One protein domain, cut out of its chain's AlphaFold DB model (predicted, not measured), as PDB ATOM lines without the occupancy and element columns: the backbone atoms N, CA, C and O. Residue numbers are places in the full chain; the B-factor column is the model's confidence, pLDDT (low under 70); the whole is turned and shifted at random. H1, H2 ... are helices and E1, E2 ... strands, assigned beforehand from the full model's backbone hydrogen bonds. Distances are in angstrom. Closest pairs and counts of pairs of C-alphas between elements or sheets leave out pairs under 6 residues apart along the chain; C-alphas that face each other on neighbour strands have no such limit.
ATOM      1  N   LYS A  38      24.431 -18.705  27.297       95.75
ATOM      2  CA  LYS A  38      24.914 -20.044  27.649       95.75
ATOM      3  C   LYS A  38      23.774 -21.052  27.541       95.75
ATOM      4  O   LYS A  38      22.679 -20.819  28.054       95.75
ATOM      5  N   TRP A  39      24.065 -22.193  26.938       96.69
ATOM      6  CA  TRP A  39      23.080 -23.217  26.626       96.69
ATOM      7  C   TRP A  39      23.613 -24.606  26.957       96.69
ATOM      8  O   TRP A  39      24.661 -25.007  26.457       96.69
ATOM      9  N   THR A  40      22.876 -25.366  27.757       96.19
ATOM     10  CA  THR A  40      23.118 -26.799  27.943       96.19
ATOM     11  C   THR A  40      22.596 -27.549  26.722       96.19
ATOM     12  O   THR A  40      21.467 -27.311  26.290       96.19
ATOM     13  N   ILE A  41      23.387 -28.469  26.172       97.06
ATOM     14  CA  ILE A  41      22.904 -29.357  25.110       97.06
ATOM     15  C   ILE A  41      22.111 -30.478  25.784       97.06
ATOM     16  O   ILE A  41      22.669 -31.274  26.534       97.06
ATOM     17  N   LYS A  42      20.799 -30.528  25.544       96.69
ATOM     18  CA  LYS A  42      19.916 -31.554  26.116       96.69
ATOM     19  C   LYS A  42      19.889 -32.808  25.250       96.69
ATOM     20  O   LYS A  42      19.929 -33.914  25.778       96.69
ATOM     21  N   GLU A  43      19.816 -32.635  23.934       98.12
ATOM     22  CA  GLU A  43      19.686 -33.742  22.987       98.12
ATOM     23  C   GLU A  43      20.363 -33.423  21.653       98.12
ATOM     24  O   GLU A  43      20.359 -32.275  21.203       98.12
ATOM     25  N   ILE A  44      20.913 -34.460  21.019       98.38
ATOM     26  CA  ILE A  44      21.406 -34.430  19.643       98.38
ATOM     27  C   ILE A  44      20.843 -35.648  18.912       98.38
ATOM     28  O   ILE A  44      21.148 -36.790  19.258       98.38
ATOM     29  N   ASN A  45      20.030 -35.409  17.885       98.19
ATOM     30  CA  ASN A  45      19.436 -36.451  17.056       98.19
ATOM     31  C   ASN A  45      20.044 -36.434  15.652       98.19
ATOM     32  O   ASN A  45      19.766 -35.534  14.862       98.19
ATOM     33  N   PHE A  46      20.854 -37.439  15.328       97.44
ATOM     34  CA  PHE A  46      21.442 -37.616  14.003       97.44
ATOM     35  C   PHE A  46      20.428 -38.262  13.056       97.44
ATOM     36  O   PHE A  46      19.816 -39.277  13.391       97.44
ATOM     37  N   THR A  47      20.255 -37.689  11.865       94.31
ATOM     38  CA  THR A  47      19.211 -38.100  10.908       94.31
ATOM     39  C   THR A  47      19.754 -38.550   9.552       94.31
ATOM     40  O   THR A  47      19.017 -39.122   8.751       94.31
ATOM     41  N   SER A  48      21.045 -38.345   9.275       93.50
ATOM     42  CA  SER A  48      21.681 -38.804   8.034       93.50
ATOM     43  C   SER A  48      23.159 -39.153   8.232       93.50
ATOM     44  O   SER A  48      23.818 -38.609   9.116       93.50
ATOM     45  N   ASN A  49      23.675 -40.080   7.412       90.06
ATOM     46  CA  ASN A  49      25.096 -40.455   7.273       90.06
ATOM     47  C   ASN A  49      25.854 -40.871   8.552       90.06
ATOM     48  O   ASN A  49      27.047 -41.159   8.504       90.06
ATOM     49  N   VAL A  50      25.155 -40.998   9.677       91.62
ATOM     50  CA  VAL A  50      25.602 -41.652  10.907       91.62
ATOM     51  C   VAL A  50      24.907 -43.005  11.021       91.62
ATOM     52  O   VAL A  50      23.746 -43.159  10.644       91.62
ATOM     53  N   LYS A  51      25.622 -43.999  11.549       90.44
ATOM     54  CA  LYS A  51      25.085 -45.323  11.881       90.44
ATOM     55  C   LYS A  51      25.426 -45.664  13.329       90.44
ATOM     56  O   LYS A  51      26.380 -45.109  13.879       90.44
ATOM     57  N   GLN A  52      24.656 -46.576  13.921       90.06
ATOM     58  CA  GLN A  52      25.001 -47.185  15.204       90.06
ATOM     59  C   GLN A  52      26.387 -47.824  15.089       90.06
ATOM     60  O   GLN A  52      26.669 -48.497  14.093       90.06
ATOM     61  N   TRP A  53      27.240 -47.598  16.087       87.12
ATOM     62  CA  TRP A  53      28.537 -48.259  16.108       87.12
ATOM     63  C   TRP A  53      28.319 -49.766  16.203       87.12
ATOM     64  O   TRP A  53      27.505 -50.229  16.998       87.12
ATOM     65  N   GLY A  54      29.018 -50.524  15.359       82.38
ATOM     66  CA  GLY A  54      28.766 -51.960  15.217       82.38
ATOM     67  C   GLY A  54      29.160 -52.807  16.429       82.38
ATOM     68  O   GLY A  54      28.811 -53.977  16.443       82.38
ATOM     69  N   SER A  55      29.879 -52.232  17.393       82.75
ATOM     70  CA  SER A  55      30.310 -52.872  18.639       82.75
ATOM     71  C   SER A  55      29.949 -51.985  19.828       82.75
ATOM     72  O   SER A  55      29.872 -50.766  19.691       82.75
ATOM     73  N   ASN A  56      29.760 -52.578  21.003       85.69
ATOM     74  CA  ASN A  56      29.608 -51.819  22.248       85.69
ATOM     75  C   ASN A  56      30.952 -51.409  22.865       85.69
ATOM     76  O   ASN A  56      30.970 -50.684  23.858       85.69
ATOM     77  N   TRP A  57      32.068 -51.852  22.282       84.88
ATOM     78  CA  TRP A  57      33.402 -51.642  22.819       84.88
ATOM     79  C   TRP A  57      34.371 -51.130  21.754       84.88
ATOM     80  O   TRP A  57      34.254 -51.430  20.568       84.88
ATOM     81  N   VAL A  58      35.360 -50.364  22.199       85.81
ATOM     82  CA  VAL A  58      36.541 -49.989  21.410       85.81
ATOM     83  C   VAL A  58      37.798 -50.251  22.223       85.81
ATOM     84  O   VAL A  58      37.778 -50.141  23.445       85.81
ATOM     85  N   GLU A  59      38.906 -50.584  21.575       80.56
ATOM     86  CA  GLU A  59      40.188 -50.749  22.268       80.56
ATOM     87  C   GLU A  59      40.735 -49.393  22.718       80.56
ATOM     88  O   GLU A  59      41.405 -49.280  23.745       80.56
ATOM     89  N   ASN A  60      40.439 -48.346  21.947       82.00
ATOM     90  CA  ASN A  60      40.908 -47.003  22.217       82.00
ATOM     91  C   ASN A  60      39.846 -45.949  21.880       82.00
ATOM     92  O   ASN A  60      39.252 -45.964  20.805       82.00
ATOM     93  N   GLN A  61      39.676 -44.953  22.755       81.94
ATOM     94  CA  GLN A  61      38.798 -43.801  22.506       81.94
ATOM     95  C   GLN A  61      39.107 -43.072  21.187       81.94
ATOM     96  O   GLN A  61      38.202 -42.515  20.569       81.94
ATOM     97  N   TYR A  62      40.360 -43.109  20.708       80.75
ATOM     98  CA  TYR A  62      40.745 -42.530  19.415       80.75
ATOM     99  C   TYR A  62      40.010 -43.150  18.221       80.75
ATOM    100  O   TYR A  62      39.880 -42.504  17.184       80.75
ATOM    101  N   GLU A  63      39.459 -44.354  18.363       81.38
ATOM    102  CA  GLU A  63      38.642 -44.974  17.322       81.38
ATOM    103  C   GLU A  63      37.317 -44.244  17.083       81.38
ATOM    104  O   GLU A  63      36.814 -44.261  15.959       81.38
ATOM    105  N   LEU A  64      36.772 -43.602  18.118       85.44
ATOM    106  CA  LEU A  64      35.485 -42.899  18.084       85.44
ATOM    107  C   LEU A  64      35.629 -41.419  17.739       85.44
ATOM    108  O   LEU A  64      34.663 -40.732  17.434       85.44
ATOM    109  N   ILE A  65      36.847 -40.914  17.795       77.62
ATOM    110  CA  ILE A  65      37.136 -39.496  17.822       77.62
ATOM    111  C   ILE A  65      36.866 -38.718  16.500       77.62
ATOM    112  O   ILE A  65      36.664 -37.512  16.588       77.62
ATOM    113  N   PRO A  66      36.760 -39.322  15.297       82.00
ATOM    114  CA  PRO A  66      36.175 -38.645  14.127       82.00
ATOM    115  C   PRO A  66      34.662 -38.898  13.964       82.00
ATOM    116  O   PRO A  66      34.055 -38.431  13.001       82.00
ATOM    117  N   TRP A  67      34.037 -39.684  14.844       89.81
ATOM    118  CA  TRP A  67      32.620 -40.029  14.766       89.81
ATOM    119  C   TRP A  67      31.779 -39.017  15.551       89.81
ATOM    120  O   TRP A  67      31.866 -38.925  16.778       89.81
ATOM    121  N   ALA A  68      30.931 -38.266  14.837       92.69
ATOM    122  CA  ALA A  68      30.209 -37.118  15.390       92.69
ATOM    123  C   ALA A  68      29.422 -37.415  16.683       92.69
ATOM    124  O   ALA A  68      29.536 -36.621  17.616       92.69
ATOM    125  N   PRO A  69      28.684 -38.537  16.821       93.94
ATOM    126  CA  PRO A  69      28.012 -38.872  18.076       93.94
ATOM    127  C   PRO A  69      28.945 -38.939  19.284       93.94
ATOM    128  O   PRO A  69      28.605 -38.397  20.329       93.94
ATOM    129  N   SER A  70      30.139 -39.526  19.151       90.31
ATOM    130  CA  SER A  70      31.107 -39.552  20.252       90.31
ATOM    131  C   SER A  70      31.689 -38.170  20.532       90.31
ATOM    132  O   SER A  70      31.861 -37.807  21.693       90.31
ATOM    133  N   MET A  71      31.994 -37.397  19.487       88.81
ATOM    134  CA  MET A  71      32.559 -36.056  19.636       88.81
ATOM    135  C   MET A  71      31.571 -35.103  20.308       88.81
ATOM    136  O   MET A  71      31.841 -34.574  21.386       88.81
ATOM    137  N   PHE A  72      30.411 -34.892  19.688       92.19
ATOM    138  CA  PHE A  72      29.397 -33.968  20.184       92.19
ATOM    139  C   PHE A  72      28.706 -34.499  21.447       92.19
ATOM    140  O   PHE A  72      28.286 -33.704  22.281       92.19
ATOM    141  N   GLY A  73      28.669 -35.821  21.646       91.31
ATOM    142  CA  GLY A  73      28.217 -36.453  22.887       91.31
ATOM    143  C   GLY A  73      29.078 -36.152  24.109       91.31
ATOM    144  O   GLY A  73      28.625 -36.322  25.236       91.31
ATOM    145  N   SER A  74      30.303 -35.663  23.910       89.00
ATOM    146  CA  SER A  74      31.133 -35.176  25.012       89.00
ATOM    147  C   SER A  74      30.814 -33.732  25.422       89.00
ATOM    148  O   SER A  74      31.291 -33.292  26.465       89.00
ATOM    149  N   LEU A  75      30.036 -32.982  24.628       91.31
ATOM    150  CA  LEU A  75      29.730 -31.574  24.887       91.31
ATOM    151  C   LEU A  75      28.542 -31.425  25.837       91.31
ATOM    152  O   LEU A  75      27.416 -31.768  25.500       91.31
ATOM    153  N   SER A  76      28.776 -30.816  26.993       94.25
ATOM    154  CA  SER A  76      27.731 -30.484  27.965       94.25
ATOM    155  C   SER A  76      26.944 -29.231  27.573       94.25
ATOM    156  O   SER A  76      25.777 -29.074  27.933       94.25
ATOM    157  N   GLY A  77      27.569 -28.302  26.849       94.69
ATOM    158  CA  GLY A  77      26.937 -27.039  26.497       94.69
ATOM    159  C   GLY A  77      27.780 -26.137  25.612       94.69
ATOM    160  O   GLY A  77      28.906 -26.469  25.240       94.69
ATOM    161  N   VAL A  78      27.210 -24.987  25.262       94.62
ATOM    162  CA  VAL A  78      27.776 -24.006  24.331       94.62
ATOM    163  C   VAL A  78      27.476 -22.581  24.797       94.62
ATOM    164  O   VAL A  78      26.523 -22.350  25.540       94.62
ATOM    165  N   GLU A  79      28.269 -21.609  24.355       95.00
ATOM    166  CA  GLU A  79      27.996 -20.182  24.547       95.00
ATOM    167  C   GLU A  79      28.097 -19.442  23.211       95.00
ATOM    168  O   GLU A  79      29.154 -19.424  22.574       95.00
ATOM    169  N   PHE A  80      27.000 -18.791  22.826       95.50
ATOM    170  CA  PHE A  80      26.961 -17.814  21.742       95.50
ATOM    171  C   PHE A  80      27.215 -16.434  22.352       95.50
ATOM    172  O   PHE A  80      26.337 -15.862  23.002       95.50
ATOM    173  N   THR A  81      28.432 -15.908  22.210       95.44
ATOM    174  CA  THR A  81      28.779 -14.598  22.786       95.44
ATOM    175  C   THR A  81      28.443 -13.453  21.828       95.44
ATOM    176  O   THR A  81      28.242 -13.668  20.636       95.44
ATOM    177  N   ASN A  82      28.493 -12.220  22.339       94.94
ATOM    178  CA  ASN A  82      28.450 -10.997  21.532       94.94
ATOM    179  C   ASN A  82      29.829 -10.422  21.173       94.94
ATOM    180  O   ASN A  82      29.901  -9.360  20.558       94.94
ATOM    181  N   GLN A  83      30.911 -11.096  21.563       95.62
ATOM    182  CA  GLN A  83      32.273 -10.617  21.357       95.62
ATOM    183  C   GLN A  83      32.699 -10.855  19.909       95.62
ATOM    184  O   GLN A  83      32.793 -12.003  19.491       95.62
ATOM    185  N   ASP A  84      33.006  -9.794  19.167       96.25
ATOM    186  CA  ASP A  84      33.551  -9.927  17.815       96.25
ATOM    187  C   ASP A  84      34.995 -10.446  17.848       96.25
ATOM    188  O   ASP A  84      35.782 -10.133  18.748       96.25
ATOM    189  N   TYR A  85      35.347 -11.255  16.853       94.56
ATOM    190  CA  TYR A  85      36.665 -11.849  16.704       94.56
ATOM    191  C   TYR A  85      37.005 -12.062  15.228       94.56
ATOM    192  O   TYR A  85      36.144 -12.383  14.407       94.56
ATOM    193  N   ILE A  86      38.286 -11.894  14.903       93.75
ATOM    194  CA  ILE A  86      38.856 -12.194  13.591       93.75
ATOM    195  C   ILE A  86      40.141 -12.974  13.838       93.75
ATOM    196  O   ILE A  86      41.051 -12.467  14.499       93.75
ATOM    197  N   ASP A  87      40.222 -14.195  13.313       89.56
ATOM    198  CA  ASP A  87      41.462 -14.960  13.367       89.56
ATOM    199  C   ASP A  87      42.471 -14.375  12.373       89.56
ATOM    200  O   ASP A  87      42.221 -14.291  11.170       89.56
ATOM    201  N   SER A  88      43.637 -13.970  12.872       88.69
ATOM    202  CA  SER A  88      44.646 -13.281  12.063       88.69
ATOM    203  C   SER A  88      45.352 -14.187  11.052       88.69
ATOM    204  O   SER A  88      45.992 -13.675  10.134       88.69
ATOM    205  N   LYS A  89      45.256 -15.515  11.200       87.12
ATOM    206  CA  LYS A  89      45.896 -16.485  10.299       87.12
ATOM    207  C   LYS A  89      45.000 -16.868   9.127       87.12
ATOM    208  O   LYS A  89      45.474 -16.936   7.999       87.12
ATOM    209  N   THR A  90      43.727 -17.134   9.397       87.06
ATOM    210  CA  THR A  90      42.745 -17.603   8.408       87.06
ATOM    211  C   THR A  90      41.866 -16.489   7.853       87.06
ATOM    212  O   THR A  90      41.252 -16.666   6.804       87.06
ATOM    213  N   GLY A  91      41.783 -15.342   8.537       89.50
ATOM    214  CA  GLY A  91      40.909 -14.225   8.166       89.50
ATOM    215  C   GLY A  91      39.421 -14.478   8.430       89.50
ATOM    216  O   GLY A  91      38.591 -13.638   8.089       89.50
ATOM    217  N   ILE A  92      39.063 -15.617   9.030       90.25
ATOM    218  CA  ILE A  92      37.681 -15.937   9.386       90.25
ATOM    219  C   ILE A  92      37.242 -15.014  10.529       90.25
ATOM    220  O   ILE A  92      37.925 -14.888  11.548       90.25
ATOM    221  N   SER A  93      36.079 -14.390  10.359       93.06
ATOM    222  CA  SER A  93      35.500 -13.435  11.299       93.06
ATOM    223  C   SER A  93      34.104 -13.847  11.764       93.06
ATOM    224  O   SER A  93      33.384 -14.588  11.087       93.06
ATOM    225  N   GLY A  94      33.722 -13.361  12.942       95.12
ATOM    226  CA  GLY A  94      32.379 -13.502  13.495       95.12
ATOM    227  C   GLY A  94      32.355 -13.192  14.982       95.12
ATOM    228  O   GLY A  94      33.231 -12.491  15.489       95.12
ATOM    229  N   LYS A  95      31.380 -13.746  15.699       95.75
ATOM    230  CA  LYS A  95      31.280 -13.635  17.158       95.75
ATOM    231  C   LYS A  95      31.852 -14.866  17.843       95.75
ATOM    232  O   LYS A  95      31.704 -15.964  17.327       95.75
ATOM    233  N   VAL A  96      32.491 -14.729  19.002       94.75
ATOM    234  CA  VAL A  96      33.112 -15.865  19.700       94.75
ATOM    235  C   VAL A  96      32.049 -16.906  20.061       94.75
ATOM    236  O   VAL A  96      31.019 -16.577  20.658       94.75
ATOM    237  N   TYR A  97      32.327 -18.161  19.716       93.75
ATOM    238  CA  TYR A  97      31.549 -19.329  20.112       93.75
ATOM    239  C   TYR A  97      32.387 -20.203  21.044       93.75
ATOM    240  O   TYR A  97      33.551 -20.489  20.752       93.75
ATOM    241  N   LYS A  98      31.812 -20.627  22.170       91.62
ATOM    242  CA  LYS A  98      32.497 -21.500  23.132       91.62
ATOM    243  C   LYS A  98      31.763 -22.818  23.297       91.62
ATOM    244  O   LYS A  98      30.540 -22.867  23.228       91.62
ATOM    245  N   GLN A  99      32.527 -23.865  23.569       90.44
ATOM    246  CA  GLN A  99      32.039 -25.203  23.886       90.44
ATOM    247  C   GLN A  99      32.447 -25.563  25.311       90.44
ATOM    248  O   GLN A  99      33.516 -25.165  25.773       90.44
ATOM    249  N   TYR A 100      31.607 -26.337  25.988       89.81
ATOM    250  CA  TYR A 100      31.811 -26.767  27.364       89.81
ATOM    251  C   TYR A 100      31.778 -28.285  27.441       89.81
ATOM    252  O   TYR A 100      30.824 -28.914  26.991       89.81
ATOM    253  N   ASN A 101      32.816 -28.860  28.040       86.56
ATOM    254  CA  ASN A 101      32.922 -30.268  28.415       86.56
ATOM    255  C   ASN A 101      34.005 -30.421  29.501       86.56
ATOM    256  O   ASN A 101      34.659 -29.440  29.874       86.56
ATOM    257  N   LYS A 102      34.226 -31.643  30.002       77.12
ATOM    258  CA  LYS A 102      35.250 -31.909  31.033       77.12
ATOM    259  C   LYS A 102      36.690 -31.678  30.566       77.12
ATOM    260  O   LYS A 102      37.536 -31.326  31.381       77.12
ATOM    261  N   SER A 103      36.983 -31.907  29.288       65.75
ATOM    262  CA  SER A 103      38.356 -32.035  28.772       65.75
ATOM    263  C   SER A 103      38.929 -30.753  28.162       65.75
ATOM    264  O   SER A 103      40.143 -30.617  28.062       65.75
ATOM    265  N   PHE A 104      38.080 -29.806  27.767       60.12
ATOM    266  CA  PHE A 104      38.446 -28.565  27.076       60.12
ATOM    267  C   PHE A 104      38.323 -27.322  27.976       60.12
ATOM    268  O   PHE A 104      38.441 -26.192  27.503       60.12
ATOM    269  N   GLY A 105      38.081 -27.516  29.276       48.59
ATOM    270  CA  GLY A 105      37.811 -26.442  30.226       48.59
ATOM    271  C   GLY A 105      38.890 -25.349  30.267       48.59
ATOM    272  O   GLY A 105      40.004 -25.576  30.728       48.59
ATOM    273  N   ASN A 106      38.499 -24.138  29.853       51.50
ATOM    274  CA  ASN A 106      39.119 -22.838  30.150       51.50
ATOM    275  C   ASN A 106      40.579 -22.594  29.711       51.50
ATOM    276  O   ASN A 106      41.314 -21.886  30.397       51.50
ATOM    277  N   SER A 107      41.000 -23.038  28.522       54.06
ATOM    278  CA  SER A 107      42.309 -22.611  27.981       54.06
ATOM    279  C   SER A 107      42.365 -21.132  27.547       54.06
ATOM    280  O   SER A 107      43.411 -20.665  27.100       54.06
ATOM    281  N   GLY A 108      41.244 -20.392  27.605       63.84
ATOM    282  CA  GLY A 108      41.130 -19.010  27.108       63.84
ATOM    283  C   GLY A 108      41.326 -18.867  25.592       63.84
ATOM    284  O   GLY A 108      41.257 -17.761  25.062       63.84
ATOM    285  N   THR A 109      41.566 -19.976  24.889       79.75
ATOM    286  CA  THR A 109      41.841 -19.997  23.456       79.75
ATOM    287  C   THR A 109      40.529 -20.001  22.678       79.75
ATOM    288  O   THR A 109      39.609 -20.756  22.988       79.75
ATOM    289  N   ILE A 110      40.443 -19.138  21.668       87.00
ATOM    290  CA  ILE A 110      39.265 -18.991  20.811       87.00
ATOM    291  C   ILE A 110      39.462 -19.882  19.582       87.00
ATOM    292  O   ILE A 110      40.352 -19.639  18.772       87.00
ATOM    293  N   TYR A 111      38.641 -20.924  19.466       87.25
ATOM    294  CA  TYR A 111      38.717 -21.900  18.369       87.25
ATOM    295  C   TYR A 111      37.608 -21.741  17.334       87.25
ATOM    296  O   TYR A 111      37.749 -22.237  16.217       87.25
ATOM    297  N   TYR A 112      36.530 -21.041  17.698       91.56
ATOM    298  CA  TYR A 112      35.324 -20.955  16.894       91.56
ATOM    299  C   TYR A 112      34.745 -19.543  16.880       91.56
ATOM    300  O   TYR A 112      34.726 -18.848  17.903       91.56
ATOM    301  N   VAL A 113      34.181 -19.168  15.735       94.44
ATOM    302  CA  VAL A 113      33.222 -18.063  15.633       94.44
ATOM    303  C   VAL A 113      31.882 -18.555  15.135       94.44
ATOM    304  O   VAL A 113      31.797 -19.555  14.425       94.44
ATOM    305  N   TRP A 114      30.843 -17.797  15.457       95.50
ATOM    306  CA  TRP A 114      29.520 -17.951  14.898       95.50
ATOM    307  C   TRP A 114      29.051 -16.677  14.190       95.50
ATOM    308  O   TRP A 114      29.473 -15.568  14.518       95.50
ATOM    309  N   ASN A 115      28.181 -16.853  13.197       94.38
ATOM    310  CA  ASN A 115      27.514 -15.776  12.465       94.38
ATOM    311  C   ASN A 115      26.075 -16.189  12.160       94.38
ATOM    312  O   ASN A 115      25.851 -17.348  11.800       94.38
ATOM    313  N   TYR A 116      25.127 -15.253  12.231       91.44
ATOM    314  CA  TYR A 116      23.791 -15.476  11.675       91.44
ATOM    315  C   TYR A 116      23.875 -15.738  10.166       91.44
ATOM    316  O   TYR A 116      24.768 -15.238   9.474       91.44
ATOM    317  N   SER A 117      22.943 -16.536   9.650       85.69
ATOM    318  CA  SER A 117      22.731 -16.653   8.209       85.69
ATOM    319  C   SER A 117      22.266 -15.311   7.639       85.69
ATOM    320  O   SER A 117      21.688 -14.483   8.343       85.69
ATOM    321  N   SER A 118      22.497 -15.079   6.345       78.94
ATOM    322  CA  SER A 118      22.138 -13.810   5.695       78.94
ATOM    323  C   SER A 118      20.636 -13.512   5.708       78.94
ATOM    324  O   SER A 118      20.247 -12.357   5.584       78.94
ATOM    325  N   ASP A 119      19.797 -14.542   5.838       78.44
ATOM    326  CA  ASP A 119      18.343 -14.427   5.969       78.44
ATOM    327  C   ASP A 119      17.863 -14.346   7.430       78.44
ATOM    328  O   ASP A 119      16.661 -14.251   7.664       78.44
ATOM    329  N   GLY A 120      18.772 -14.410   8.411       73.50
ATOM    330  CA  GLY A 120      18.465 -14.363   9.844       73.50
ATOM    331  C   GLY A 120      17.742 -15.595  10.402       73.50
ATOM    332  O   GLY A 120      17.414 -15.617  11.585       73.50
ATOM    333  N   LYS A 121      17.493 -16.629   9.585       80.06
ATOM    334  CA  LYS A 121      16.715 -17.827   9.967       80.06
ATOM    335  C   LYS A 121      17.562 -18.968  10.531       80.06
ATOM    336  O   LYS A 121      17.038 -20.028  10.874       80.06
ATOM    337  N   GLY A 122      18.870 -18.766  10.622       89.69
ATOM    338  CA  GLY A 122      19.828 -19.743  11.106       89.69
ATOM    339  C   GLY A 122      21.163 -19.097  11.451       89.69
ATOM    340  O   GLY A 122      21.290 -17.880  11.587       89.69
ATOM    341  N   PHE A 123      22.182 -19.932  11.602       94.25
ATOM    342  CA  PHE A 123      23.539 -19.502  11.914       94.25
ATOM    343  C   PHE A 123      24.563 -20.517  11.401       94.25
ATOM    344  O   PHE A 123      24.236 -21.623  10.975       94.25
ATOM    345  N   SER A 124      25.836 -20.163  11.454       95.25
ATOM    346  CA  SER A 124      26.929 -21.112  11.264       95.25
ATOM    347  C   SER A 124      27.934 -20.957  12.384       95.25
ATOM    348  O   SER A 124      28.114 -19.852  12.890       95.25
ATOM    349  N   VAL A 125      28.579 -22.057  12.754       95.12
ATOM    350  CA  VAL A 125      29.749 -22.081  13.630       95.12
ATOM    351  C   VAL A 125      30.908 -22.598  12.799       95.12
ATOM    352  O   VAL A 125      30.798 -23.666  12.200       95.12
ATOM    353  N   LYS A 126      32.005 -21.846  12.750       92.62
ATOM    354  CA  LYS A 126      33.208 -22.200  11.996       92.62
ATOM    355  C   LYS A 126      34.405 -22.297  12.918       92.62
ATOM    356  O   LYS A 126      34.641 -21.395  13.723       92.62
ATOM    357  N   GLN A 127      35.171 -23.365  12.750       88.75
ATOM    358  CA  GLN A 127      36.464 -23.559  13.390       88.75
ATOM    359  C   GLN A 127      37.592 -22.923  12.565       88.75
ATOM    360  O   GLN A 127      37.592 -23.029  11.340       88.75
ATOM    361  N   PHE A 128      38.563 -22.269  13.213       83.31
ATOM    362  CA  PHE A 128      39.692 -21.636  12.501       83.31
ATOM    363  C   PHE A 128      40.819 -22.608  12.175       83.31
ATOM    364  O   PHE A 128      41.419 -22.543  11.109       83.31
ATOM    365  N   ASN A 129      41.159 -23.478  13.126       70.00
ATOM    366  CA  ASN A 129      42.314 -24.354  13.019       70.00
ATOM    367  C   ASN A 129      41.867 -25.812  13.024       70.00
ATOM    368  O   ASN A 129      41.556 -26.364  14.076       70.00
ATOM    369  N   GLU A 130      41.892 -26.449  11.856       62.41
ATOM    370  CA  GLU A 130      41.599 -27.881  11.713       62.41
ATOM    371  C   GLU A 130      42.644 -28.776  12.398       62.41
ATOM    372  O   GLU A 130      42.385 -29.948  12.644       62.41
ATOM    373  N   SER A 131      43.832 -28.245  12.716       60.91
ATOM    374  CA  SER A 131      44.872 -28.983  13.442       60.91
ATOM    375  C   SER A 131      44.713 -28.915  14.964       60.91
ATOM    376  O   SER A 131      45.298 -29.745  15.654       60.91
ATOM    377  N   MET A 132      43.964 -27.941  15.509       62.56
ATOM    378  CA  MET A 132      43.661 -27.839  16.945       62.56
ATOM    379  C   MET A 132      42.369 -27.037  17.219       62.56
ATOM    380  O   MET A 132      42.385 -25.821  17.014       62.56
ATOM    381  N   PRO A 133      41.312 -27.666  17.773       65.31
ATOM    382  CA  PRO A 133      41.206 -29.108  18.011       65.31
ATOM    383  C   PRO A 133      41.355 -29.892  16.700       65.31
ATOM    384  O   PRO A 133      40.972 -29.391  15.652       65.31
ATOM    385  N   PRO A 134      41.922 -31.108  16.715       65.31
ATOM    386  CA  PRO A 134      42.145 -31.869  15.483       65.31
ATOM    387  C   PRO A 134      40.837 -32.461  14.905       65.31
ATOM    388  O   PRO A 134      40.852 -33.252  13.964       65.31
ATOM    389  N   PHE A 135      39.696 -32.089  15.488       75.94
ATOM    390  CA  PHE A 135      38.353 -32.504  15.109       75.94
ATOM    391  C   PHE A 135      37.571 -31.285  14.655       75.94
ATOM    392  O   PHE A 135      37.760 -30.209  15.217       75.94
ATOM    393  N   ASP A 136      36.689 -31.474  13.680       84.44
ATOM    394  CA  ASP A 136      35.837 -30.410  13.164       84.44
ATOM    395  C   ASP A 136      34.491 -30.415  13.894       84.44
ATOM    396  O   ASP A 136      33.666 -31.307  13.692       84.44
ATOM    397  N   PHE A 137      34.283 -29.419  14.755       88.31
ATOM    398  CA  PHE A 137      32.998 -29.194  15.424       88.31
ATOM    399  C   PHE A 137      32.148 -28.110  14.747       88.31
ATOM    400  O   PHE A 137      31.222 -27.571  15.364       88.31
ATOM    401  N   SER A 138      32.466 -27.747  13.506       92.31
ATOM    402  CA  SER A 138      31.700 -26.746  12.772       92.31
ATOM    403  C   SER A 138      30.245 -27.186  12.610       92.31
ATOM    404  O   SER A 138      29.940 -28.349  12.335       92.31
ATOM    405  N   LEU A 139      29.345 -26.219  12.772       95.25
ATOM    406  CA  LEU A 139      27.916 -26.360  12.522       95.25
ATOM    407  C   LEU A 139      27.617 -25.573  11.252       95.25
ATOM    408  O   LEU A 139      27.751 -24.345  11.220       95.25
ATOM    409  N   THR A 140      27.271 -26.277  10.186       92.12
ATOM    410  CA  THR A 140      27.083 -25.700   8.853       92.12
ATOM    411  C   THR A 140      25.627 -25.814   8.425       92.12
ATOM    412  O   THR A 140      24.910 -26.686   8.899       92.12
ATOM    413  N   GLU A 141      25.159 -24.904   7.567       89.00
ATOM    414  CA  GLU A 141      23.799 -24.969   6.998       89.00
ATOM    415  C   GLU A 141      22.675 -25.053   8.051       89.00
ATOM    416  O   GLU A 141      21.668 -25.739   7.860       89.00
ATOM    417  N   THR A 142      22.836 -24.365   9.189       92.94
ATOM    418  CA  THR A 142      21.820 -24.417  10.243       92.94
ATOM    419  C   THR A 142      20.505 -23.831   9.753       92.94
ATOM    420  O   THR A 142      20.458 -22.732   9.203       92.94
ATOM    421  N   SER A 143      19.431 -24.569   9.989       90.50
ATOM    422  CA  SER A 143      18.083 -24.287   9.525       90.50
ATOM    423  C   SER A 143      17.061 -24.728  10.568       90.50
ATOM    424  O   SER A 143      17.394 -25.370  11.569       90.50
ATOM    425  N   SER A 144      15.791 -24.401  10.321       90.31
ATOM    426  CA  SER A 144      14.677 -24.765  11.205       90.31
ATOM    427  C   SER A 144      14.896 -24.317  12.656       90.31
ATOM    428  O   SER A 144      14.461 -25.001  13.580       90.31
ATOM    429  N   LEU A 145      15.600 -23.194  12.851       92.62
ATOM    430  CA  LEU A 145      15.813 -22.614  14.169       92.62
ATOM    431  C   LEU A 145      14.457 -22.208  14.741       92.62
ATOM    432  O   LEU A 145      13.733 -21.410  14.144       92.62
ATOM    433  N   LYS A 146      14.119 -22.766  15.898       92.56
ATOM    434  CA  LYS A 146      12.889 -22.458  16.617       92.56
ATOM    435  C   LYS A 146      13.166 -22.319  18.103       92.56
ATOM    436  O   LYS A 146      14.027 -23.001  18.659       92.56
ATOM    437  N   GLU A 147      12.400 -21.446  18.739       92.38
ATOM    438  CA  GLU A 147      12.397 -21.283  20.184       92.38
ATOM    439  C   GLU A 147      11.203 -22.025  20.793       92.38
ATOM    440  O   GLU A 147      10.105 -22.050  20.232       92.38
ATOM    441  N   ALA A 148      11.422 -22.651  21.943       91.94
ATOM    442  CA  ALA A 148      10.397 -23.324  22.726       91.94
ATOM    443  C   ALA A 148      10.661 -23.137  24.228       91.94
ATOM    444  O   ALA A 148      11.668 -22.553  24.640       91.94
ATOM    445  N   THR A 149       9.786 -23.684  25.070       92.75
ATOM    446  CA  THR A 149       9.995 -23.757  26.521       92.75
ATOM    447  C   THR A 149      10.082 -25.211  26.963       92.75
ATOM    448  O   THR A 149       9.177 -25.999  26.697       92.75
ATOM    449  N   ILE A 150      11.154 -25.558  27.672       90.69
ATOM    450  CA  ILE A 150      11.390 -26.888  28.238       90.69
ATOM    451  C   ILE A 150      11.697 -26.708  29.721       90.69
ATOM    452  O   ILE A 150      12.581 -25.936  30.080       90.69
ATOM    453  N   ASP A 151      10.957 -27.405  30.586       88.69
ATOM    454  CA  ASP A 151      11.156 -27.369  32.044       88.69
ATOM    455  C   ASP A 151      11.149 -25.933  32.622       88.69
ATOM    456  O   ASP A 151      11.894 -25.597  33.541       88.69
ATOM    457  N   GLY A 152      10.318 -25.057  32.042       90.94
ATOM    458  CA  GLY A 152      10.200 -23.644  32.427       90.94
ATOM    459  C   GLY A 152      11.354 -22.742  31.972       90.94
ATOM    460  O   GLY A 152      11.382 -21.575  32.354       90.94
ATOM    461  N   LYS A 153      12.294 -23.247  31.165       93.81
ATOM    462  CA  LYS A 153      13.425 -22.489  30.612       93.81
ATOM    463  C   LYS A 153      13.286 -22.304  29.108       93.81
ATOM    464  O   LYS A 153      12.667 -23.130  28.429       93.81
ATOM    465  N   ARG A 154      13.894 -21.239  28.578       95.50
ATOM    466  CA  ARG A 154      13.991 -21.033  27.131       95.50
ATOM    467  C   ARG A 154      14.801 -22.172  26.516       95.50
ATOM    468  O   ARG A 154      15.759 -22.664  27.111       95.50
ATOM    469  N   SER A 155      14.398 -22.619  25.340       96.75
ATOM    470  CA  SER A 155      15.064 -23.698  24.617       96.75
ATOM    471  C   SER A 155      15.133 -23.370  23.138       96.75
ATOM    472  O   SER A 155      14.223 -22.738  22.605       96.75
ATOM    473  N   LEU A 156      16.214 -23.796  22.497       96.19
ATOM    474  CA  LEU A 156      16.406 -23.664  21.060       96.19
ATOM    475  C   LEU A 156      16.465 -25.055  20.458       96.19
ATOM    476  O   LEU A 156      17.168 -25.923  20.967       96.19
ATOM    477  N   GLU A 157      15.772 -25.250  19.350       96.31
ATOM    478  CA  GLU A 157      15.950 -26.429  18.517       96.31
ATOM    479  C   GLU A 157      16.338 -25.973  17.116       96.31
ATOM    480  O   GLU A 157      15.762 -25.025  16.580       96.31
ATOM    481  N   PHE A 158      17.336 -26.621  16.531       96.31
ATOM    482  CA  PHE A 158      17.765 -26.341  15.167       96.31
ATOM    483  C   PHE A 158      18.324 -27.594  14.512       96.31
ATOM    484  O   PHE A 158      18.846 -28.487  15.177       96.31
ATOM    485  N   THR A 159      18.243 -27.640  13.187       96.69
ATOM    486  CA  THR A 159      18.885 -28.678  12.381       96.69
ATOM    487  C   THR A 159      20.120 -28.102  11.725       96.69
ATOM    488  O   THR A 159      20.082 -26.995  11.206       96.69
ATOM    489  N   THR A 160      21.223 -28.835  11.755       97.12
ATOM    490  CA  THR A 160      22.504 -28.395  11.210       97.12
ATOM    491  C   THR A 160      23.243 -29.566  10.583       97.12
ATOM    492  O   THR A 160      22.869 -30.735  10.738       97.12
ATOM    493  N   THR A 161      24.305 -29.229   9.879       96.69
ATOM    494  CA  THR A 161      25.188 -30.146   9.192       96.69
ATOM    495  C   THR A 161      26.536 -30.184   9.914       96.69
ATOM    496  O   THR A 161      27.165 -29.144  10.126       96.69
ATOM    497  N   VAL A 162      26.989 -31.387  10.277       95.25
ATOM    498  CA  VAL A 162      28.253 -31.653  10.988       95.25
ATOM    499  C   VAL A 162      29.123 -32.645  10.217       95.25
ATOM    500  O   VAL A 162      28.621 -33.445   9.426       95.25
ATOM    501  N   GLN A 163      30.434 -32.632  10.451       92.12
ATOM    502  CA  GLN A 163      31.341 -33.662   9.936       92.12
ATOM    503  C   GLN A 163      31.340 -34.896  10.845       92.12
ATOM    504  O   GLN A 163      31.284 -34.780  12.066       92.12
ATOM    505  N   SER A 164      31.412 -36.084  10.248       91.25
ATOM    506  CA  SER A 164      31.477 -37.375  10.935       91.25
ATOM    507  C   SER A 164      32.348 -38.363  10.155       91.25
ATOM    508  O   SER A 164      32.801 -38.088   9.047       91.25
ATOM    509  N   LEU A 165      32.560 -39.546  10.721       87.44
ATOM    510  CA  LEU A 165      33.285 -40.656  10.119       87.44
ATOM    511  C   LEU A 165      32.383 -41.491   9.196       87.44
ATOM    512  O   LEU A 165      31.301 -41.915   9.613       87.44
ATOM    513  N   ASP A 166      32.872 -41.843   8.003       81.88
ATOM    514  CA  ASP A 166      32.273 -42.892   7.170       81.88
ATOM    515  C   ASP A 166      32.569 -44.282   7.755       81.88
ATOM    516  O   ASP A 166      33.592 -44.910   7.470       81.88
ATOM    517  N   GLN A 167      31.652 -44.799   8.571       72.56
ATOM    518  CA  GLN A 167      31.801 -46.129   9.169       72.56
ATOM    519  C   GLN A 167      31.764 -47.284   8.151       72.56
ATOM    520  O   GLN A 167      32.100 -48.412   8.516       72.56
ATOM    521  N   ALA A 168      31.338 -47.056   6.900       62.84
ATOM    522  CA  ALA A 168      31.287 -48.112   5.886       62.84
ATOM    523  C   ALA A 168      32.664 -48.424   5.275       62.84
ATOM    524  O   ALA A 168      32.811 -49.453   4.620       62.84
ATOM    525  N   LYS A 169      33.675 -47.575   5.507       61.22
ATOM    526  CA  LYS A 169      35.036 -47.717   4.966       61.22
ATOM    527  C   LYS A 169      36.048 -47.928   6.093       61.22
ATOM    528  O   LYS A 169      36.845 -47.049   6.408       61.22
ATOM    529  N   LYS A 170      35.990 -49.108   6.719       55.03
ATOM    530  CA  LYS A 170      36.827 -49.493   7.874       55.03
ATOM    531  C   LYS A 170      38.285 -49.841   7.532       55.03
ATOM    532  O   LYS A 170      39.044 -50.149   8.441       55.03
ATOM    533  N   ASP A 171      38.698 -49.754   6.267       56.06
ATOM    534  CA  ASP A 171      40.033 -50.186   5.810       56.06
ATOM    535  C   ASP A 171      41.187 -49.248   6.229       56.06
ATOM    536  O   ASP A 171      42.327 -49.441   5.813       56.06
ATOM    537  N   VAL A 172      40.917 -48.230   7.056       57.09
ATOM    538  CA  VAL A 172      41.938 -47.314   7.582       57.09
ATOM    539  C   VAL A 172      42.306 -47.712   9.020       57.09
ATOM    540  O   VAL A 172      41.444 -47.657   9.905       57.09
ATOM    541  N   PRO A 173      43.574 -48.089   9.284       58.44
ATOM    542  CA  PRO A 173      44.054 -48.435  10.621       58.44
ATOM    543  C   PRO A 173      43.767 -47.336  11.652       58.44
ATOM    544  O   PRO A 173      43.880 -46.147  11.365       58.44
ATOM    545  N   TYR A 174      43.458 -47.720  12.894       61.00
ATOM    546  CA  TYR A 174      43.207 -46.776  13.995       61.00
ATOM    547  C   TYR A 174      44.428 -45.923  14.383       61.00
ATOM    548  O   TYR A 174      44.281 -44.964  15.134       61.00
ATOM    549  N   THR A 175      45.622 -46.257  13.882       65.31
ATOM    550  CA  THR A 175      46.859 -45.494  14.101       65.31
ATOM    551  C   THR A 175      46.838 -44.115  13.439       65.31
ATOM    552  O   THR A 175      47.636 -43.262  13.814       65.31
ATOM    553  N   ASP A 176      45.929 -43.888  12.485       70.62
ATOM    554  CA  ASP A 176      45.611 -42.565  11.946       70.62
ATOM    555  C   ASP A 176      44.084 -42.349  11.955       70.62
ATOM    556  O   ASP A 176      43.405 -42.530  10.940       70.62
ATOM    557  N   PRO A 177      43.500 -41.986  13.113       66.88
ATOM    558  CA  PRO A 177      42.058 -41.785  13.219       66.88
ATOM    559  C   PRO A 177      41.580 -40.568  12.407       66.88
ATOM    560  O   PRO A 177      40.394 -40.468  12.103       66.88
ATOM    561  N   PHE A 178      42.488 -39.667  12.018       72.69
ATOM    562  CA  PHE A 178      42.189 -38.430  11.295       72.69
ATOM    563  C   PHE A 178      42.193 -38.599   9.778       72.69
ATOM    564  O   PHE A 178      41.474 -37.876   9.087       72.69
ATOM    565  N   GLY A 179      42.959 -39.562   9.264       72.25
ATOM    566  CA  GLY A 179      42.983 -39.935   7.849       72.25
ATOM    567  C   GLY A 179      41.754 -40.720   7.383       72.25
ATOM    568  O   GLY A 179      41.640 -41.055   6.203       72.25
ATOM    569  N   ARG A 180      40.817 -41.035   8.286       75.62
ATOM    570  CA  ARG A 180      39.615 -41.789   7.934       75.62
ATOM    571  C   ARG A 180      38.665 -40.959   7.052       75.62
ATOM    572  O   ARG A 180      38.523 -39.755   7.282       75.62
ATOM    573  N   PRO A 181      37.970 -41.574   6.073       81.56
ATOM    574  CA  PRO A 181      37.045 -40.847   5.212       81.56
ATOM    575  C   PRO A 181      35.945 -40.171   6.029       81.56
ATOM    576  O   PRO A 181      35.278 -40.813   6.843       81.56
ATOM    577  N   LYS A 182      35.757 -38.872   5.802       85.62
ATOM    578  CA  LYS A 182      34.724 -38.077   6.465       85.62
ATOM    579  C   LYS A 182      33.454 -38.044   5.621       85.62
ATOM    580  O   LYS A 182      33.511 -38.051   4.392       85.62
ATOM    581  N   VAL A 183      32.313 -37.992   6.293       90.00
ATOM    582  CA  VAL A 183      30.993 -37.769   5.707       90.00
ATOM    583  C   VAL A 183      30.303 -36.635   6.431       90.00
ATOM    584  O   VAL A 183      30.464 -36.426   7.631       90.00
ATOM    585  N   THR A 184      29.471 -35.939   5.684       93.38
ATOM    586  CA  THR A 184      28.619 -34.886   6.201       93.38
ATOM    587  C   THR A 184      27.326 -35.494   6.737       93.38
ATOM    588  O   THR A 184      26.644 -36.218   6.014       93.38
ATOM    589  N   ALA A 185      26.992 -35.222   7.994       94.94
ATOM    590  CA  ALA A 185      25.818 -35.741   8.681       94.94
ATOM    591  C   ALA A 185      24.880 -34.610   9.099       94.94
ATOM    592  O   ALA A 185      25.318 -33.547   9.533       94.94
ATOM    593  N   THR A 186      23.579 -34.859   9.011       97.25
ATOM    594  CA  THR A 186      22.547 -33.952   9.514       97.25
ATOM    595  C   THR A 186      22.219 -34.316  10.956       97.25
ATOM    596  O   THR A 186      22.037 -35.494  11.278       97.25
ATOM    597  N   ALA A 187      22.131 -33.308  11.819       97.94
ATOM    598  CA  ALA A 187      21.770 -33.471  13.219       97.94
ATOM    599  C   ALA A 187      20.826 -32.359  13.684       97.94
ATOM    600  O   ALA A 187      21.003 -31.189  13.343       97.94
ATOM    601  N   THR A 188      19.842 -32.725  14.497       98.12
ATOM    602  CA  THR A 188      18.976 -31.787  15.210       98.12
ATOM    603  C   THR A 188      19.470 -31.651  16.642       98.12
ATOM    604  O   THR A 188      19.577 -32.646  17.358       98.12
ATOM    605  N   PHE A 189      19.779 -30.427  17.052       98.12
ATOM    606  CA  PHE A 189      20.208 -30.098  18.405       98.12
ATOM    607  C   PHE A 189      19.045 -29.493  19.172       98.12
ATOM    608  O   PHE A 189      18.365 -28.608  18.656       98.12
ATOM    609  N   THR A 190      18.892 -29.912  20.424       98.06
ATOM    610  CA  THR A 190      17.990 -29.287  21.389       98.06
ATOM    611  C   THR A 190      18.815 -28.725  22.532       98.06
ATOM    612  O   THR A 190      19.469 -29.458  23.277       98.06
ATOM    613  N   LEU A 191      18.771 -27.409  22.674       97.75
ATOM    614  CA  LEU A 191      19.477 -26.642  23.682       97.75
ATOM    615  C   LEU A 191      18.500 -26.102  24.724       97.75
ATOM    616  O   LEU A 191      17.384 -25.718  24.387       97.75
ATOM    617  N   VAL A 192      18.933 -26.011  25.979       97.25
ATOM    618  CA  VAL A 192      18.167 -25.395  27.071       97.25
ATOM    619  C   VAL A 192      19.017 -24.323  27.735       97.25
ATOM    620  O   VAL A 192      20.200 -24.534  27.999       97.25
ATOM    621  N   GLU A 193      18.422 -23.164  27.991       96.31
ATOM    622  CA  GLU A 193      19.099 -22.018  28.590       96.31
ATOM    623  C   GLU A 193      19.710 -22.389  29.950       96.31
ATOM    624  O   GLU A 193      19.050 -22.953  30.835       96.31
ATOM    625  N   ALA A 194      20.998 -22.088  30.118       93.69
ATOM    626  CA  ALA A 194      21.716 -22.375  31.349       93.69
ATOM    627  C   ALA A 194      21.452 -21.279  32.391       93.69
ATOM    628  O   ALA A 194      21.624 -20.087  32.144       93.69
ATOM    629  N   THR A 195      21.096 -21.688  33.606       84.81
ATOM    630  CA  THR A 195      20.933 -20.791  34.757       84.81
ATOM    631  C   THR A 195      22.254 -20.704  35.523       84.81
ATOM    632  O   THR A 195      22.359 -21.237  36.626       84.81
ATOM    633  N   GLY A 196      23.282 -20.106  34.912       87.44
ATOM    634  CA  GLY A 196      24.620 -19.955  35.499       87.44
ATOM    635  C   GLY A 196      25.730 -20.648  34.704       87.44
ATOM    636  O   GLY A 196      25.742 -20.611  33.474       87.44
ATOM    637  N   GLU A 197      26.703 -21.230  35.410       89.75
ATOM    638  CA  GLU A 197      27.746 -22.042  34.778       89.75
ATOM    639  C   GLU A 197      27.182 -23.359  34.242       89.75
ATOM    640  O   GLU A 197      26.237 -23.925  34.794       89.75
ATOM    641  N   ILE A 198      27.769 -23.841  33.148       90.81
ATOM    642  CA  ILE A 198      27.381 -25.112  32.539       90.81
ATOM    643  C   ILE A 198      28.023 -26.245  33.339       90.81
ATOM    644  O   ILE A 198      29.245 -26.281  33.488       90.81
ATOM    645  N   ASP A 199      27.210 -27.181  33.833       89.88
ATOM    646  CA  ASP A 199      27.710 -28.402  34.468       89.88
ATOM    647  C   ASP A 199      28.360 -29.304  33.415       89.88
ATOM    648  O   ASP A 199      27.684 -29.933  32.599       89.88
ATOM    649  N   THR A 200      29.690 -29.369  33.442       89.25
ATOM    650  CA  THR A 200      30.488 -30.164  32.505       89.25
ATOM    651  C   THR A 200      30.402 -31.670  32.760       89.25
ATOM    652  O   THR A 200      30.999 -32.449  32.020       89.25
ATOM    653  N   ASN A 201      29.679 -32.112  33.796       88.12
ATOM    654  CA  ASN A 201      29.420 -33.529  34.051       88.12
ATOM    655  C   ASN A 201      28.209 -34.084  33.309       88.12
ATOM    656  O   ASN A 201      28.074 -35.304  33.232       88.12
ATOM    657  N   ILE A 202      27.361 -33.216  32.766       87.94
ATOM    658  CA  ILE A 202      26.185 -33.623  32.007       87.94
ATOM    659  C   ILE A 202      26.603 -33.944  30.572       87.94
ATOM    660  O   ILE A 202      27.358 -33.195  29.952       87.94
ATOM    661  N   THR A 203      26.082 -35.046  30.041       91.00
ATOM    662  CA  THR A 203      26.168 -35.402  28.623       91.00
ATOM    663  C   THR A 203      24.782 -35.301  27.978       91.00
ATOM    664  O   THR A 203      23.770 -35.537  28.646       91.00
ATOM    665  N   PRO A 204      24.702 -34.928  26.692       95.31
ATOM    666  CA  PRO A 204      23.441 -34.839  25.978       95.31
ATOM    667  C   PRO A 204      22.877 -36.235  25.707       95.31
ATOM    668  O   PRO A 204      23.619 -37.200  25.515       95.31
ATOM    669  N   ALA A 205      21.551 -36.334  25.613       97.44
ATOM    670  CA  ALA A 205      20.910 -37.526  25.074       97.44
ATOM    671  C   ALA A 205      21.253 -37.653  23.582       97.44
ATOM    672  O   ALA A 205      21.012 -36.730  22.800       97.44
ATOM    673  N   LEU A 206      21.813 -38.791  23.177       97.81
ATOM    674  CA  LEU A 206      22.171 -39.047  21.786       97.81
ATOM    675  C   LEU A 206      21.125 -39.929  21.126       97.81
ATOM    676  O   LEU A 206      20.713 -40.949  21.682       97.81
ATOM    677  N   LYS A 207      20.715 -39.542  19.919       98.06
ATOM    678  CA  LYS A 207      19.738 -40.289  19.137       98.06
ATOM    679  C   LYS A 207      20.159 -40.483  17.690       98.06
ATOM    680  O   LYS A 207      20.860 -39.655  17.111       98.06
ATOM    681  N   LEU A 208      19.675 -41.572  17.107       96.38
ATOM    682  CA  LEU A 208      19.729 -41.875  15.688       96.38
ATOM    683  C   LEU A 208      18.303 -42.069  15.179       96.38
ATOM    684  O   LEU A 208      17.626 -43.019  15.568       96.38
ATOM    685  N   ASN A 209      17.835 -41.167  14.316       96.19
ATOM    686  CA  ASN A 209      16.463 -41.175  13.801       96.19
ATOM    687  C   ASN A 209      15.400 -41.272  14.916       96.19
ATOM    688  O   ASN A 209      14.402 -41.980  14.790       96.19
ATOM    689  N   GLY A 210      15.631 -40.575  16.031       96.06
ATOM    690  CA  GLY A 210      14.733 -40.545  17.188       96.06
ATOM    691  C   GLY A 210      14.876 -41.714  18.171       96.06
ATOM    692  O   GLY A 210      14.280 -41.651  19.245       96.06
ATOM    693  N   GLN A 211      15.667 -42.743  17.855       96.81
ATOM    694  CA  GLN A 211      15.980 -43.845  18.773       96.81
ATOM    695  C   GLN A 211      17.260 -43.559  19.554       96.81
ATOM    696  O   GLN A 211      18.132 -42.868  19.043       96.81
ATOM    697  N   GLU A 212      17.383 -44.088  20.771       95.88
ATOM    698  CA  GLU A 212      18.607 -43.971  21.572       95.88
ATOM    699  C   GLU A 212      19.821 -44.513  20.802       95.88
ATOM    700  O   GLU A 212      19.769 -45.601  20.227       95.88
ATOM    701  N   LEU A 213      20.903 -43.732  20.776       94.19
ATOM    702  CA  LEU A 213      22.180 -44.120  20.185       94.19
ATOM    703  C   LEU A 213      23.150 -44.505  21.301       94.19
ATOM    704  O   LEU A 213      23.400 -43.720  22.213       94.19
ATOM    705  N   ILE A 214      23.740 -45.694  21.184       90.12
ATOM    706  CA  ILE A 214      24.723 -46.199  22.147       90.12
ATOM    707  C   ILE A 214      26.123 -45.821  21.660       90.12
ATOM    708  O   ILE A 214      26.513 -46.173  20.542       90.12
ATOM    709  N   VAL A 215      26.880 -45.108  22.493       89.88
ATOM    710  CA  VAL A 215      28.303 -44.837  22.252       89.88
ATOM    711  C   VAL A 215      29.123 -45.965  22.883       89.88
ATOM    712  O   VAL A 215      28.888 -46.279  24.048       89.88
ATOM    713  N   PRO A 216      30.067 -46.578  22.149       88.56
ATOM    714  CA  PRO A 216      30.907 -47.640  22.690       88.56
ATOM    715  C   PRO A 216      31.763 -47.172  23.862       88.56
ATOM    716  O   PRO A 216      32.256 -46.043  23.872       88.56
ATOM    717  N   GLU A 217      32.014 -48.072  24.807       85.69
ATOM    718  CA  GLU A 217      32.943 -47.832  25.908       85.69
ATOM    719  C   GLU A 217      34.359 -48.308  25.556       85.69
ATOM    720  O   GLU A 217      34.556 -49.252  24.789       85.69
ATOM    721  N   VAL A 218      35.376 -47.671  26.145       85.94
ATOM    722  CA  VAL A 218      36.758 -48.152  26.014       85.94
ATOM    723  C   VAL A 218      36.915 -49.431  26.820       85.94
ATOM    724  O   VAL A 218      36.785 -49.440  28.049       85.94
ATOM    725  N   PHE A 219      37.248 -50.515  26.135       86.62
ATOM    726  CA  PHE A 219      37.548 -51.770  26.782       86.62
ATOM    727  C   PHE A 219      38.879 -51.683  27.519       86.62
ATOM    728  O   PHE A 219      39.957 -51.637  26.931       86.62
TER     729      PHE A 219
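What this domain is: This is residues 38 to 219 of the 385 residues of an uncharacterized protein of Porphyromonadaceae bacterium (UniProt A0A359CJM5). Eight strands, E1 to E8, wind into a loosely closed, barrel-like ring, with the short helix H1 set into one end and the small strand E9 beside E1. The ring is weakest at E3 and E4, which meet only at a point, and at E5 and E6, which come close without being neighbours; long loops, residues 47 to 67 and 166 to 181, lie toward H1's end. The printed part has 182 residues, with one named helix and nine named strands; along the chain E1 comes first, then H1, then the strands E2 to E9, and the nine strands make one branched sheet with both parallel and antiparallel neighbour pairs. The class is mostly strand, though under half of the residues are in named elements. The whole is compact, with a radius of gyration of the C-alphas of 16.2 A, and spans 43 by 42 by 31 A.

How they stand to each other: E1, residues 38 to 46, has three neighbours. E2, residues 77 to 86, is antiparallel to it, with N 39 and O 78 2.8 A apart; E9, residues 205 to 208, is parallel to it on the same side, with N 46 and O 207 at 2.8 A. On the other side E8, residues 182 to 193, is antiparallel to E1, with N 45 and O 188 at 2.8 A. H1, residues 68 to 72, is on the sheet at a height of 5.7 A, over none of the strands, but only just: 2 of its 5 C-alphas fall on E8. Its O i to N i+4 pair is within hydrogen-bond range. E2 forms a hairpin with E3, residues 93 to 100, with N 79 and O 98 at 2.8 A. E4, residues 112 to 116, and E5, residues 123 to 127, are a hairpin, with N 124 and O 115 at 2.8 A. E6, residues 140 to 150, E7, residues 153 to 165, and E8 form a meander, each strand the antiparallel neighbour of the one before; N 148 and O 155 are 2.9 A apart, and N 160 and O 187 2.8 A. The closest C-alphas of E5 and E6, those of Ser 124 and Thr 140, are 5.2 A apart.

Where its parts are: E1 begins at C-alpha 38, (24.914, -20.044, 27.649), and measures 22.5 A. E2 measures 23.0 A and bends by 83 degrees at residue 82. E6 measures 25.0 A, E7 33.8 A and E8 31.5 A. E9 ends at C-alpha 208, (19.729, -41.875, 15.688).

The domain as a whole: The C-alphas farthest apart, those of Gly 152 and Asp 171, are 48.0 A apart. The printed part has no cut. The links E1 to H1, E3 to E4, E5 to E6, E7 to E8 and E8 to E9 are long. Mean pLDDT of the printed part is 87.0; residues 103 to 108, 130 to 134, 168 to 175 and 177 are under 70.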